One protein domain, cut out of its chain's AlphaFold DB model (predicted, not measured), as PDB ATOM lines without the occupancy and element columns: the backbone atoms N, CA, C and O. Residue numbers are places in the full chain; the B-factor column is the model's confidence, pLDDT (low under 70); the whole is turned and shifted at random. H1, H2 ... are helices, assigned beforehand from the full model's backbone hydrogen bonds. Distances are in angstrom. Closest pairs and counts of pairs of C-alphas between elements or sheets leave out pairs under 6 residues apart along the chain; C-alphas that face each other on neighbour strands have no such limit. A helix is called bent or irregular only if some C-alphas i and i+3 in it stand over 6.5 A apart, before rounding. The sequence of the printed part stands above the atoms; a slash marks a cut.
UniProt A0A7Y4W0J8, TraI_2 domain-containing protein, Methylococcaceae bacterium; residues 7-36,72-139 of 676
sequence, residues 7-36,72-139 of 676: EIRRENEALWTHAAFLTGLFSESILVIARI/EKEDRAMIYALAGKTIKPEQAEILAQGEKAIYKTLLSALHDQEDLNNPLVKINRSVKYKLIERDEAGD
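This is residues 7 to 36 and 72 to 139 of the 676 residues of the protein "TraI_2 domain-containing protein" of Methylococcaceae bacterium (UniProt A0A7Y4W0J8). One long kinked helix, H1, runs beside the short H4; H2 and H3 pack on H4, and H5 starts beside H1 and slants away, residues 129 to 139 sticking out. The printed part has 98 residues with five named helices, H1 to H5 in order: all helix. It is compact, radius of gyration of the C-alphas 14.3 A, spanning 44 by 30 by 22 A.

Start at H1, residues 7 to 33, irregular, with C-alphas 25 and 28 7.3 A apart. It touches the hub, H4, residues 102 to 111, at a shallow tilt of 18 degrees; their closest C-alphas, of Ser 27 and Leu 110, are 5.5 A apart. H2, residues 78 to 86, touches H4, closest C-alphas Ile 79 and His 111, 6.3 A. H3, residues 89 to 97, touches H4, closest C-alphas Leu 95 and Tyr 103, 4.9 A. H5, residues 119 to 138, touches H1 with residues 120 to 124 alone, at a steep tilt of 56 degrees, closest C-alphas Ala 20 and Leu 120, 5.7 A. Every O i to N i+4 pair is within hydrogen-bond range in H3, H4 and H5, 21 of 23 in H1, 4 of 5 in H2.

Find C-alpha 7 at (186.582, 253.273, 217.031); H1 runs 38.7 A from there. H5 runs 28.8 A to C-alpha 138 at (218.621, 226.191, 217.373).

Across the cut, residues 37 to 71, C-alphas 36 and 72 are 9.3 A apart. Residues 98 to 100 and 137 to 139 have pLDDT under 70.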
ATOM      1  N   GLU A   7     186.376 253.551 215.603       79.25
ATOM      2  CA  GLU A   7     186.582 253.273 217.031       79.25
ATOM      3  C   GLU A   7     186.160 251.842 217.388       79.25
ATOM      4  O   GLU A   7     186.998 251.043 217.802       79.25
ATOM      5  N   ILE A   8     184.908 251.467 217.093       80.81
ATOM      6  CA  ILE A   8     184.377 250.122 217.373       80.81
ATOM      7  C   ILE A   8     185.172 249.040 216.616       80.81
ATOM      8  O   ILE A   8     185.312 247.915 217.100       80.81
ATOM      9  N   ARG A   9     185.750 249.350 215.444       79.69
ATOM     10  CA  ARG A   9     186.668 248.422 214.751       79.69
ATOM     11  C   ARG A   9     187.961 248.209 215.531       79.69
ATOM     12  O   ARG A   9     188.344 247.057 215.706       79.69
ATOM     13  N   ARG A  10     188.594 249.283 216.011       83.44
ATOM     14  CA  ARG A  10     189.833 249.231 216.804       83.44
ATOM     15  C   ARG A  10     189.625 248.508 218.138       83.44
ATOM     16  O   ARG A  10     190.484 247.742 218.565       83.44
ATOM     17  N   GLU A  11     188.473 248.703 218.773       84.06
ATOM     18  CA  GLU A  11     188.078 247.965 219.977       84.06
ATOM     19  C   GLU A  11     187.922 246.468 219.677       84.06
ATOM     20  O   GLU A  11     188.551 245.639 220.333       84.06
ATOM     21  N   ASN A  12     187.173 246.102 218.629       84.38
ATOM     22  CA  ASN A  12     187.054 244.703 218.204       84.38
ATOM     23  C   ASN A  12     188.416 244.085 217.831       84.38
ATOM     24  O   ASN A  12     188.660 242.927 218.153       84.38
ATOM     25  N   GLU A  13     189.310 244.830 217.179       86.62
ATOM     26  CA  GLU A  13     190.667 244.389 216.836       86.62
ATOM     27  C   GLU A  13     191.508 244.085 218.087       86.62
ATOM     28  O   GLU A  13     192.165 243.042 218.148       86.62
ATOM     29  N   ALA A  14     191.415 244.916 219.130       88.56
ATOM     30  CA  ALA A  14     192.033 244.637 220.425       88.56
ATOM     31  C   ALA A  14     191.453 243.364 221.079       88.56
ATOM     32  O   ALA A  14     192.211 242.543 221.599       88.56
ATOM     33  N   LEU A  15     190.134 243.139 220.991       89.56
ATOM     34  CA  LEU A  15     189.496 241.912 221.493       89.56
ATOM     35  C   LEU A  15     189.921 240.654 220.718       89.56
ATOM     36  O   LEU A  15     190.186 239.619 221.330       89.56
ATOM     37  N   TRP A  16     190.037 240.733 219.388       91.06
ATOM     38  CA  TRP A  16     190.558 239.637 218.560       91.06
ATOM     39  C   TRP A  16     192.037 239.352 218.847       91.06
ATOM     40  O   TRP A  16     192.425 238.186 218.923       91.06
ATOM     41  N   THR A  17     192.841 240.391 219.076       91.06
ATOM     42  CA  THR A  17     194.255 240.264 219.462       91.06
ATOM     43  C   THR A  17     194.395 239.588 220.829       91.06
ATOM     44  O   THR A  17     195.181 238.653 220.980       91.06
ATOM     45  N   HIS A  18     193.574 239.982 221.809       90.75
ATOM     46  CA  HIS A  18     193.527 239.332 223.123       90.75
ATOM     47  C   HIS A  18     193.078 237.866 223.024       90.75
ATOM     48  O   HIS A  18     193.698 236.988 223.618       90.75
ATOM     49  N   ALA A  19     192.063 237.560 222.210       91.44
ATOM     50  CA  ALA A  19     191.635 236.180 221.968       91.44
ATOM     51  C   ALA A  19     192.726 235.323 221.294       91.44
ATOM     52  O   ALA A  19     192.893 234.156 221.655       91.44
ATOM     53  N   ALA A  20     193.506 235.885 220.366       92.25
ATOM     54  CA  ALA A  20     194.654 235.203 219.764       92.25
ATOM     55  C   ALA A  20     195.762 234.924 220.794       92.25
ATOM     56  O   ALA A  20     196.254 233.798 220.864       92.25
ATOM     57  N   PHE A  21     196.082 235.898 221.655       91.94
ATOM     58  CA  PHE A  21     197.020 235.721 222.767       91.94
ATOM     59  C   PHE A  21     196.576 234.607 223.734       91.94
ATOM     60  O   PHE A  21     197.359 233.706 224.035       91.94
ATOM     61  N   LEU A  22     195.304 234.605 224.159       91.19
ATOM     62  CA  LEU A  22     194.755 233.540 225.009       91.19
ATOM     63  C   LEU A  22     194.755 232.169 224.309       91.19
ATOM     64  O   LEU A  22     195.002 231.157 224.962       91.19
ATOM     65  N   THR A  23     194.519 232.118 222.992       91.06
ATOM     66  CA  THR A  23     194.587 230.866 222.215       91.06
ATOM     67  C   THR A  23     196.006 230.292 222.226       91.06
ATOM     68  O   THR A  23     196.184 229.113 222.527       91.06
ATOM     69  N   GLY A  24     197.020 231.123 221.961       90.00
ATOM     70  CA  GLY A  24     198.424 230.704 222.004       90.00
ATOM     71  C   GLY A  24     198.849 230.213 223.389       90.00
ATOM     72  O   GLY A  24     199.412 229.130 223.513       90.00
ATOM     73  N   LEU A  25     198.497 230.957 224.441       89.06
ATOM     74  CA  LEU A  25     198.849 230.624 225.825       89.06
ATOM     75  C   LEU A  25     198.201 229.317 226.328       89.06
ATOM     76  O   LEU A  25     198.828 228.557 227.074       89.06
ATOM     77  N   PHE A  26     196.945 229.058 225.951       88.00
ATOM     78  CA  PHE A  26     196.171 227.937 226.492       88.00
ATOM     79  C   PHE A  26     196.121 226.686 225.611       88.00
ATOM     80  O   PHE A  26     195.880 225.611 226.150       88.00
ATOM     81  N   SER A  27     196.363 226.784 224.301       86.25
ATOM     82  CA  SER A  27     196.287 225.642 223.369       86.25
ATOM     83  C   SER A  27     197.126 224.438 223.816       86.25
ATOM     84  O   SER A  27     196.579 223.387 224.146       86.25
ATOM     85  N   GLU A  28     198.447 224.594 223.897       84.88
ATOM     86  CA  GLU A  28     199.350 223.502 224.287       84.88
ATOM     87  C   GLU A  28     199.212 223.135 225.772       84.88
ATOM     88  O   GLU A  28     199.218 221.957 226.127       84.88
ATOM     89  N   SER A  29     199.056 224.127 226.656       85.50
ATOM     90  CA  SER A  29     199.026 223.892 228.106       85.50
ATOM     91  C   SER A  29     197.774 223.130 228.553       85.50
ATOM     92  O   SER A  29     197.880 222.219 229.375       85.50
ATOM     93  N   ILE A  30     196.605 223.418 227.970       82.88
ATOM     94  CA  ILE A  30     195.379 222.661 228.239       82.88
ATOM     95  C   ILE A  30     195.448 221.255 227.620       82.88
ATOM     96  O   ILE A  30     195.043 220.302 228.283       82.88
ATOM     97  N   LEU A  31     196.006 221.088 226.412       80.00
ATOM     98  CA  LEU A  31     196.176 219.763 225.794       80.00
ATOM     99  C   LEU A  31     197.115 218.851 226.600       80.00
ATOM    100  O   LEU A  31     196.795 217.682 226.809       80.00
ATOM    101  N   VAL A  32     198.237 219.377 227.106       85.12
ATOM    102  CA  VAL A  32     199.157 218.621 227.975       85.12
ATOM    103  C   VAL A  32     198.456 218.188 229.265       85.12
ATOM    104  O   VAL A  32     198.530 217.017 229.634       85.12
ATOM    105  N   ILE A  33     197.720 219.090 229.923       85.81
ATOM    106  CA  ILE A  33     196.983 218.768 231.156       85.81
ATOM    107  C   ILE A  33     195.851 217.759 230.887       85.81
ATOM    108  O   ILE A  33     195.645 216.853 231.691       85.81
ATOM    109  N   ALA A  34     195.165 217.837 229.742       83.62
ATOM    110  CA  ALA A  34     194.113 216.893 229.348       83.62
ATOM    111  C   ALA A  34     194.619 215.464 229.039       83.62
ATOM    112  O   ALA A  34     193.799 214.562 228.853       83.62
ATOM    113  N   ARG A  35     195.945 215.247 229.003       86.12
ATOM    114  CA  ARG A  35     196.610 213.932 228.898       86.12
ATOM    115  C   ARG A  35     197.213 213.440 230.224       86.12
ATOM    116  O   ARG A  35     197.855 212.391 230.230       86.12
ATOM    117  N   ILE A  36     197.050 214.171 231.330       88.50
ATOM    118  CA  ILE A  36     197.688 213.867 232.619       88.50
ATOM    119  C   ILE A  36     196.647 213.486 233.680       88.50
ATOM    120  O   ILE A  36     195.819 214.302 234.077       88.50
ATOM    121  N   GLU A  72     197.258 208.106 226.708       79.44
ATOM    122  CA  GLU A  72     197.201 208.164 225.237       79.44
ATOM    123  C   GLU A  72     195.960 208.920 224.727       79.44
ATOM    124  O   GLU A  72     195.916 209.341 223.573       79.44
ATOM    125  N   LYS A  73     194.931 209.067 225.573       79.50
ATOM    126  CA  LYS A  73     193.655 209.708 225.242       79.50
ATOM    127  C   LYS A  73     193.488 211.016 226.001       79.50
ATOM    128  O   LYS A  73     193.651 211.054 227.220       79.50
ATOM    129  N   GLU A  74     193.097 212.050 225.272       77.56
ATOM    130  CA  GLU A  74     192.732 213.358 225.807       77.56
ATOM    131  C   GLU A  74     191.287 213.362 226.307       77.56
ATOM    132  O   GLU A  74     190.376 212.980 225.566       77.56
ATOM    133  N   ASP A  75     191.047 213.883 227.510       79.81
ATOM    134  CA  ASP A  75     189.695 214.291 227.892       79.81
ATOM    135  C   ASP A  75     189.358 215.652 227.253       79.81
ATOM    136  O   ASP A  75     189.646 216.727 227.787       79.81
ATOM    137  N   ARG A  76     188.705 215.603 226.087       77.31
ATOM    138  CA  ARG A  76     188.235 216.790 225.355       77.31
ATOM    139  C   ARG A  76     187.125 217.573 226.086       77.31
ATOM    140  O   ARG A  76     186.868 218.715 225.706       77.31
ATOM    141  N   ALA A  77     186.496 217.023 227.133       80.75
ATOM    142  CA  ALA A  77     185.576 217.764 228.004       80.75
ATOM    143  C   ALA A  77     186.324 218.556 229.094       80.75
ATOM    144  O   ALA A  77     185.936 219.686 229.405       80.75
ATOM    145  N   MET A  78     187.442 218.022 229.607       81.56
ATOM    146  CA  MET A  78     188.329 218.715 230.555       81.56
ATOM    147  C   MET A  78     188.829 220.061 230.005       81.56
ATOM    148  O   MET A  78     188.979 221.014 230.768       81.56
ATOM    149  N   ILE A  79     189.007 220.175 228.681       83.38
ATOM    150  CA  ILE A  79     189.398 221.422 227.999       83.38
ATOM    151  C   ILE A  79     188.479 222.592 228.375       83.38
ATOM    152  O   ILE A  79     188.962 223.663 228.742       83.38
ATOM    153  N   TYR A  80     187.158 222.395 228.337       85.25
ATOM    154  CA  TYR A  80     186.199 223.450 228.672       85.25
ATOM    155  C   TYR A  80     186.197 223.781 230.170       85.25
ATOM    156  O   TYR A  80     186.063 224.949 230.539       85.25
ATOM    157  N   ALA A  81     186.387 222.778 231.036       86.44
ATOM    158  CA  ALA A  81     186.484 222.975 232.483       86.44
ATOM    159  C   ALA A  81     187.754 223.750 232.887       86.44
ATOM    160  O   ALA A  81     187.713 224.564 233.810       86.44
ATOM    161  N   LEU A  82     188.865 223.526 232.177       86.19
ATOM    162  CA  LEU A  82     190.115 224.267 232.342       86.19
ATOM    163  C   LEU A  82     189.989 225.694 231.791       86.19
ATOM    164  O   LEU A  82     190.239 226.644 232.531       86.19
ATOM    165  N   ALA A  83     189.521 225.866 230.551       85.44
ATOM    166  CA  ALA A  83     189.340 227.185 229.935       85.44
ATOM    167  C   ALA A  83     188.395 228.091 230.751       85.44
ATOM    168  O   ALA A  83     188.693 229.264 230.967       85.44
ATOM    169  N   GLY A  84     187.299 227.533 231.283       84.62
ATOM    170  CA  GLY A  84     186.363 228.238 232.166       84.62
ATOM    171  C   GLY A  84     186.901 228.573 233.566       84.62
ATOM    172  O   GLY A  84     186.200 229.225 234.336       84.62
ATOM    173  N   LYS A  85     188.120 228.134 233.912       83.88
ATOM    174  CA  LYS A  85     188.830 228.500 235.151       83.88
ATOM    175  C   LYS A  85     190.093 229.326 234.921       83.88
ATOM    176  O   LYS A  85     190.491 230.053 235.829       83.88
ATOM    177  N   THR A  86     190.721 229.241 233.748       84.62
ATOM    178  CA  THR A  86     191.881 230.076 233.400       84.62
ATOM    179  C   THR A  86     191.477 231.441 232.840       84.62
ATOM    180  O   THR A  86     192.173 232.425 233.089       84.62
ATOM    181  N   ILE A  87     190.351 231.531 232.126       87.94
ATOM    182  CA  ILE A  87     189.780 232.796 231.646       87.94
ATOM    183  C   ILE A  87     188.916 233.395 232.765       87.94
ATOM    184  O   ILE A  87     187.988 232.748 233.251       87.94
ATOM    185  N   LYS A  88     189.192 234.640 233.179       88.81
ATOM    186  CA  LYS A  88     188.370 235.327 234.193       88.81
ATOM    187  C   LYS A  88     186.953 235.601 233.665       88.81
ATOM    188  O   LYS A  88     186.822 235.917 232.481       88.81
ATOM    189  N   PRO A  89     185.908 235.605 234.518       86.50
ATOM    190  CA  PRO A  89     184.536 235.895 234.084       86.50
ATOM    191  C   PRO A  89     184.411 237.270 233.410       86.50
ATOM    192  O   PRO A  89     183.797 237.367 232.357       86.50
ATOM    193  N   GLU A  90     185.086 238.294 233.939       88.38
ATOM    194  CA  GLU A  90     185.179 239.642 233.350       88.38
ATOM    195  C   GLU A  90     185.719 239.609 231.906       88.38
ATOM    196  O   GLU A  90     185.194 240.263 231.008       88.38
ATOM    197  N   GLN A  91     186.761 238.807 231.657       86.94
ATOM    198  CA  GLN A  91     187.366 238.665 230.329       86.94
ATOM    199  C   GLN A  91     186.464 237.862 229.385       86.94
ATOM    200  O   GLN A  91     186.367 238.196 228.206       86.94
ATOM    201  N   ALA A  92     185.799 236.821 229.893       86.94
ATOM    202  CA  ALA A  92     184.831 236.039 229.133       86.94
ATOM    203  C   ALA A  92     183.614 236.885 228.725       86.94
ATOM    204  O   ALA A  92     183.163 236.779 227.588       86.94
ATOM    205  N   GLU A  93     183.125 237.760 229.610       87.19
ATOM    206  CA  GLU A  93     182.034 238.693 229.318       87.19
ATOM    207  C   GLU A  93     182.427 239.689 228.220       87.19
ATOM    208  O   GLU A  93     181.744 239.773 227.199       87.19
ATOM    209  N   ILE A  94     183.565 240.375 228.363       86.00
ATOM    210  CA  ILE A  94     184.067 241.327 227.357       86.00
ATOM    211  C   ILE A  94     184.267 240.638 225.988       86.00
ATOM    212  O   ILE A  94     183.896 241.184 224.949       86.00
ATOM    213  N   LEU A  95     184.780 239.401 225.964       86.00
ATOM    214  CA  LEU A  95     184.925 238.602 224.735       86.00
ATOM    215  C   LEU A  95     183.591 238.049 224.187       86.00
ATOM    216  O   LEU A  95     183.537 237.627 223.026       86.00
ATOM    217  N   ALA A  96     182.524 238.024 224.988       84.81
ATOM    218  CA  ALA A  96     181.184 237.605 224.576       84.81
ATOM    219  C   ALA A  96     180.322 238.773 224.066       84.81
ATOM    220  O   ALA A  96     179.470 238.550 223.208       84.81
ATOM    221  N   GLN A  97     180.567 240.002 224.533       80.06
ATOM    222  CA  GLN A  97     179.872 241.218 224.081       80.06
ATOM    223  C   GLN A  97     180.221 241.622 222.627       80.06
ATOM    224  O   GLN A  97     179.467 242.364 221.998       80.06
ATOM    225  N   GLY A  98     181.335 241.134 222.065       67.12
ATOM    226  CA  GLY A  98     181.779 241.461 220.702       67.12
ATOM    227  C   GLY A  98     180.913 240.859 219.578       67.12
ATOM    228  O   GLY A  98     180.563 239.678 219.610       67.12
ATOM    229  N   GLU A  99     180.672 241.647 218.518       61.69
ATOM    230  CA  GLU A  99     179.733 241.401 217.393       61.69
ATOM    231  C   GLU A  99     179.865 240.021 216.707       61.69
ATOM    232  O   GLU A  99     178.927 239.534 216.078       61.69
ATOM    233  N   LYS A 100     181.027 239.366 216.824       65.38
ATOM    234  CA  LYS A 100     181.353 238.090 216.159       65.38
ATOM    235  C   LYS A 100     181.465 236.884 217.103       65.38
ATOM    236  O   LYS A 100     182.061 235.880 216.720       65.38
ATOM    237  N   ALA A 101     180.924 236.968 218.322       78.56
ATOM    238  CA  ALA A 101     180.975 235.897 219.328       78.56
ATOM    239  C   ALA A 101     182.410 235.369 219.563       78.56
ATOM    240  O   ALA A 101     182.682 234.164 219.492       78.56
ATOM    241  N   ILE A 102     183.343 236.293 219.820       89.06
ATOM    242  CA  ILE A 102     184.791 236.026 219.897       89.06
ATOM    243  C   ILE A 102     185.085 234.933 220.938       89.06
ATOM    244  O   ILE A 102     185.823 233.993 220.648       89.06
ATOM    245  N   TYR A 103     184.415 234.972 222.094       89.19
ATOM    246  CA  TYR A 103     184.513 233.941 223.133       89.19
ATOM    247  C   TYR A 103     184.127 232.527 222.653       89.19
ATOM    248  O   TYR A 103     184.805 231.557 222.989       89.19
ATOM    249  N   LYS A 104     183.098 232.383 221.803       88.69
ATOM    250  CA  LYS A 104     182.741 231.082 221.201       88.69
ATOM    251  C   LYS A 104     183.836 230.604 220.246       88.69
ATOM    252  O   LYS A 104     184.179 229.425 220.254       88.69
ATOM    253  N   THR A 105     184.400 231.513 219.450       90.44
ATOM    254  CA  THR A 105     185.501 231.205 218.521       90.44
ATOM    255  C   THR A 105     186.763 230.770 219.277       90.44
ATOM    256  O   THR A 105     187.401 229.794 218.882       90.44
ATOM    257  N   LEU A 106     187.070 231.418 220.407       90.94
ATOM    258  CA  LEU A 106     188.147 231.043 221.330       90.94
ATOM    259  C   LEU A 106     187.931 229.642 221.925       90.94
ATOM    260  O   LEU A 106     188.806 228.789 221.803       90.94
ATOM    261  N   LEU A 107     186.760 229.364 222.511       89.56
ATOM    262  CA  LEU A 107     186.462 228.036 223.068       89.56
ATOM    263  C   LEU A 107     186.463 226.930 222.002       89.56
ATOM    264  O   LEU A 107     186.867 225.805 222.292       89.56
ATOM    265  N   SER A 108     186.047 227.239 220.769       89.56
ATOM    266  CA  SER A 108     186.121 226.299 219.646       89.56
ATOM    267  C   SER A 108     187.569 226.000 219.255       89.56
ATOM    268  O   SER A 108     187.902 224.838 219.060       89.56
ATOM    269  N   ALA A 109     188.441 227.017 219.208       90.81
ATOM    270  CA  ALA A 109     189.866 226.833 218.930       90.81
ATOM    271  C   ALA A 109     190.549 225.989 220.016       90.81
ATOM    272  O   ALA A 109     191.315 225.083 219.713       90.81
ATOM    273  N   LEU A 110     190.263 226.252 221.296       89.19
ATOM    274  CA  LEU A 110     190.846 225.481 222.400       89.19
ATOM    275  C   LEU A 110     190.412 224.006 222.385       89.19
ATOM    276  O   LEU A 110     191.209 223.147 222.750       89.19
ATOM    277  N   HIS A 111     189.186 223.702 221.948       86.75
ATOM    278  CA  HIS A 111     188.699 222.325 221.816       86.75
ATOM    279  C   HIS A 111     189.237 221.598 220.575       86.75
ATOM    280  O   HIS A 111     189.488 220.392 220.647       86.75
ATOM    281  N   ASP A 112     189.416 222.307 219.459       86.50
ATOM    282  CA  ASP A 112     189.932 221.751 218.211       86.50
ATOM    283  C   ASP A 112     190.985 222.668 217.559       86.50
ATOM    284  O   ASP A 112     190.677 223.716 216.989       86.50
ATOM    285  N   GLN A 113     192.247 222.233 217.633       82.94
ATOM    286  CA  GLN A 113     193.406 222.885 217.011       82.94
ATOM    287  C   GLN A 113     193.611 222.472 215.537       82.94
ATOM    288  O   GLN A 113     194.564 222.927 214.900       82.94
ATOM    289  N   GLU A 114     192.747 221.620 214.977       84.00
ATOM    290  CA  GLU A 114     192.784 221.222 213.565       84.00
ATOM    291  C   GLU A 114     191.725 221.938 212.710       84.00
ATOM    292  O   GLU A 114     191.869 221.967 211.485       84.00
ATOM    293  N   ASP A 115     190.733 222.606 213.321       87.00
ATOM    294  CA  ASP A 115     189.716 223.391 212.607       87.00
ATOM    295  C   ASP A 115     190.301 224.630 211.905       87.00
ATOM    296  O   ASP A 115     190.295 225.758 212.405       87.00
ATOM    297  N   LEU A 116     190.751 224.432 210.666       85.62
ATOM    298  CA  LEU A 116     191.213 225.494 209.774       85.62
ATOM    299  C   LEU A 116     190.091 226.425 209.273       85.62
ATOM    300  O   LEU A 116     190.384 227.327 208.489       85.62
ATOM    301  N   ASN A 117     188.832 226.280 209.697       88.50
ATOM    302  CA  ASN A 117     187.827 227.331 209.487       88.50
ATOM    303  C   ASN A 117     187.993 228.465 210.511       88.50
ATOM    304  O   ASN A 117     187.705 229.625 210.209       88.50
ATOM    305  N   ASN A 118     188.519 228.155 211.697       90.75
ATOM    306  CA  ASN A 118     188.714 229.104 212.781       90.75
ATOM    307  C   ASN A 118     189.955 229.999 212.543       90.75
ATOM    308  O   ASN A 118     191.072 229.492 212.385       90.75
ATOM    309  N   PRO A 119     189.820 231.342 212.540       90.44
ATOM    310  CA  PRO A 119     190.951 232.241 212.302       90.44
ATOM    311  C   PRO A 119     192.017 232.169 213.406       90.44
ATOM    312  O   PRO A 119     193.201 232.320 213.110       90.44
ATOM    313  N   LEU A 120     191.625 231.892 214.655       91.94
ATOM    314  CA  LEU A 120     192.553 231.783 215.785       91.94
ATOM    315  C   LEU A 120     193.447 230.544 215.637       91.94
ATOM    316  O   LEU A 120     194.650 230.624 215.879       91.94
ATOM    317  N   VAL A 121     192.886 229.427 215.155       92.12
ATOM    318  CA  VAL A 121     193.626 228.184 214.870       92.12
ATOM    319  C   VAL A 121     194.646 228.393 213.750       92.12
ATOM    320  O   VAL A 121     195.798 227.987 213.896       92.12
ATOM    321  N   LYS A 122     194.283 229.092 212.660       92.69
ATOM    322  CA  LYS A 122     195.234 229.434 211.579       92.69
ATOM    323  C   LYS A 122     196.442 230.215 212.096       92.69
ATOM    324  O   LYS A 122     197.575 229.893 211.742       92.69
ATOM    325  N   ILE A 123     196.197 231.234 212.923       92.75
ATOM    326  CA  ILE A 123     197.250 232.074 213.504       92.75
ATOM    327  C   ILE A 123     198.117 231.239 214.451       92.75
ATOM    328  O   ILE A 123     199.335 231.210 214.280       92.75
ATOM    329  N   ASN A 124     197.503 230.500 215.382       91.69
ATOM    330  CA  ASN A 124     198.225 229.674 216.349       91.69
ATOM    331  C   ASN A 124     199.111 228.628 215.659       91.69
ATOM    332  O   ASN A 124     200.293 228.509 215.966       91.69
ATOM    333  N   ARG A 125     198.576 227.925 214.651       90.94
ATOM    334  CA  ARG A 125     199.312 226.918 213.877       90.94
ATOM    335  C   ARG A 125     200.475 227.518 213.078       90.94
ATOM    336  O   ARG A 125     201.536 226.906 213.014       90.94
ATOM    337  N   SER A 126     200.304 228.716 212.513       91.19
ATOM    338  CA  SER A 126     201.376 229.448 211.820       91.19
ATOM    339  C   SER A 126     202.512 229.839 212.775       91.19
ATOM    340  O   SER A 126     203.681 229.578 212.493       91.19
ATOM    341  N   VAL A 127     202.175 230.383 213.951       90.69
ATOM    342  CA  VAL A 127     203.154 230.712 215.002       90.69
ATOM    343  C   VAL A 127     203.845 229.449 215.523       90.69
ATOM    344  O   VAL A 127     205.067 229.440 215.649       90.69
ATOM    345  N   LYS A 128     203.100 228.359 215.750       88.94
ATOM    346  CA  LYS A 128     203.642 227.070 216.198       88.94
ATOM    347  C   LYS A 128     204.663 226.496 215.214       88.94
ATOM    348  O   LYS A 128     205.727 226.078 215.654       88.94
ATOM    349  N   TYR A 129     204.392 226.521 213.905       90.25
ATOM    350  CA  TYR A 129     205.377 226.076 212.913       90.25
ATOM    351  C   TYR A 129     206.642 226.941 212.917       90.25
ATOM    352  O   TYR A 129     207.731 226.382 212.926       90.25
ATOM    353  N   LYS A 130     206.525 228.274 213.004       89.75
ATOM    354  CA  LYS A 130     207.697 229.168 213.093       89.75
ATOM    355  C   LYS A 130     208.509 228.981 214.379       89.75
ATOM    356  O   LYS A 130     209.722 229.159 214.367       89.75
ATOM    357  N   LEU A 131     207.858 228.633 215.490       87.88
ATOM    358  CA  LEU A 131     208.548 228.282 216.733       87.88
ATOM    359  C   LEU A 131     209.303 226.958 216.588       87.88
ATOM    360  O   LEU A 131     210.485 226.928 216.903       87.88
ATOM    361  N   ILE A 132     208.664 225.920 216.035       86.25
ATOM    362  CA  ILE A 132     209.313 224.629 215.746       86.25
ATOM    363  C   ILE A 132     210.504 224.822 214.800       86.25
ATOM    364  O   ILE A 132     211.580 224.324 215.091       86.25
ATOM    365  N   GLU A 133     210.352 225.590 213.720       82.94
ATOM    366  CA  GLU A 133     211.428 225.910 212.772       82.94
ATOM    367  C   GLU A 133     212.606 226.626 213.456       82.94
ATOM    368  O   GLU A 133     213.759 226.242 213.262       82.94
ATOM    369  N   ARG A 134     212.330 227.613 214.321       83.19
ATOM    370  CA  ARG A 134     213.356 228.321 215.106       83.19
ATOM    371  C   ARG A 134     214.046 227.415 216.131       83.19
ATOM    372  O   ARG A 134     215.249 227.546 216.333       83.19
ATOM    373  N   ASP A 135     213.303 226.534 216.798       78.56
ATOM    374  CA  ASP A 135     213.851 225.616 217.802       78.56
ATOM    375  C   ASP A 135     214.635 224.465 217.144       78.56
ATOM    376  O   ASP A 135     215.711 224.115 217.618       78.56
ATOM    377  N   GLU A 136     214.186 223.957 215.993       70.75
ATOM    378  CA  GLU A 136     214.927 223.013 215.148       70.75
ATOM    379  C   GLU A 136     216.206 223.623 214.554       70.75
ATOM    380  O   GLU A 136     217.214 222.927 214.431       70.75
ATOM    381  N   ALA A 137     216.185 224.909 214.192       64.19
ATOM    382  CA  ALA A 137     217.370 225.649 213.755       64.19
ATOM    383  C   ALA A 137     218.316 226.004 214.917       64.19
ATOM    384  O   ALA A 137     219.484 226.302 214.682       64.19
ATOM    385  N   GLY A 138     217.829 225.974 216.162       55.75
ATOM    386  CA  GLY A 138     218.621 226.191 217.373       55.75
ATOM    387  C   GLY A 138     219.138 224.912 218.038       55.75
ATOM    388  O   GLY A 138     219.904 225.018 218.992       55.75
ATOM    389  N   ASP A 139     218.726 223.723 217.584       55.28
ATOM    390  CA  ASP A 139     219.006 222.445 218.248       55.28
ATOM    391  C   ASP A 139     220.490 222.021 218.121       55.28
ATOM    392  O   ASP A 139     220.931 221.621 217.035       55.28
TER     393      ASP A 139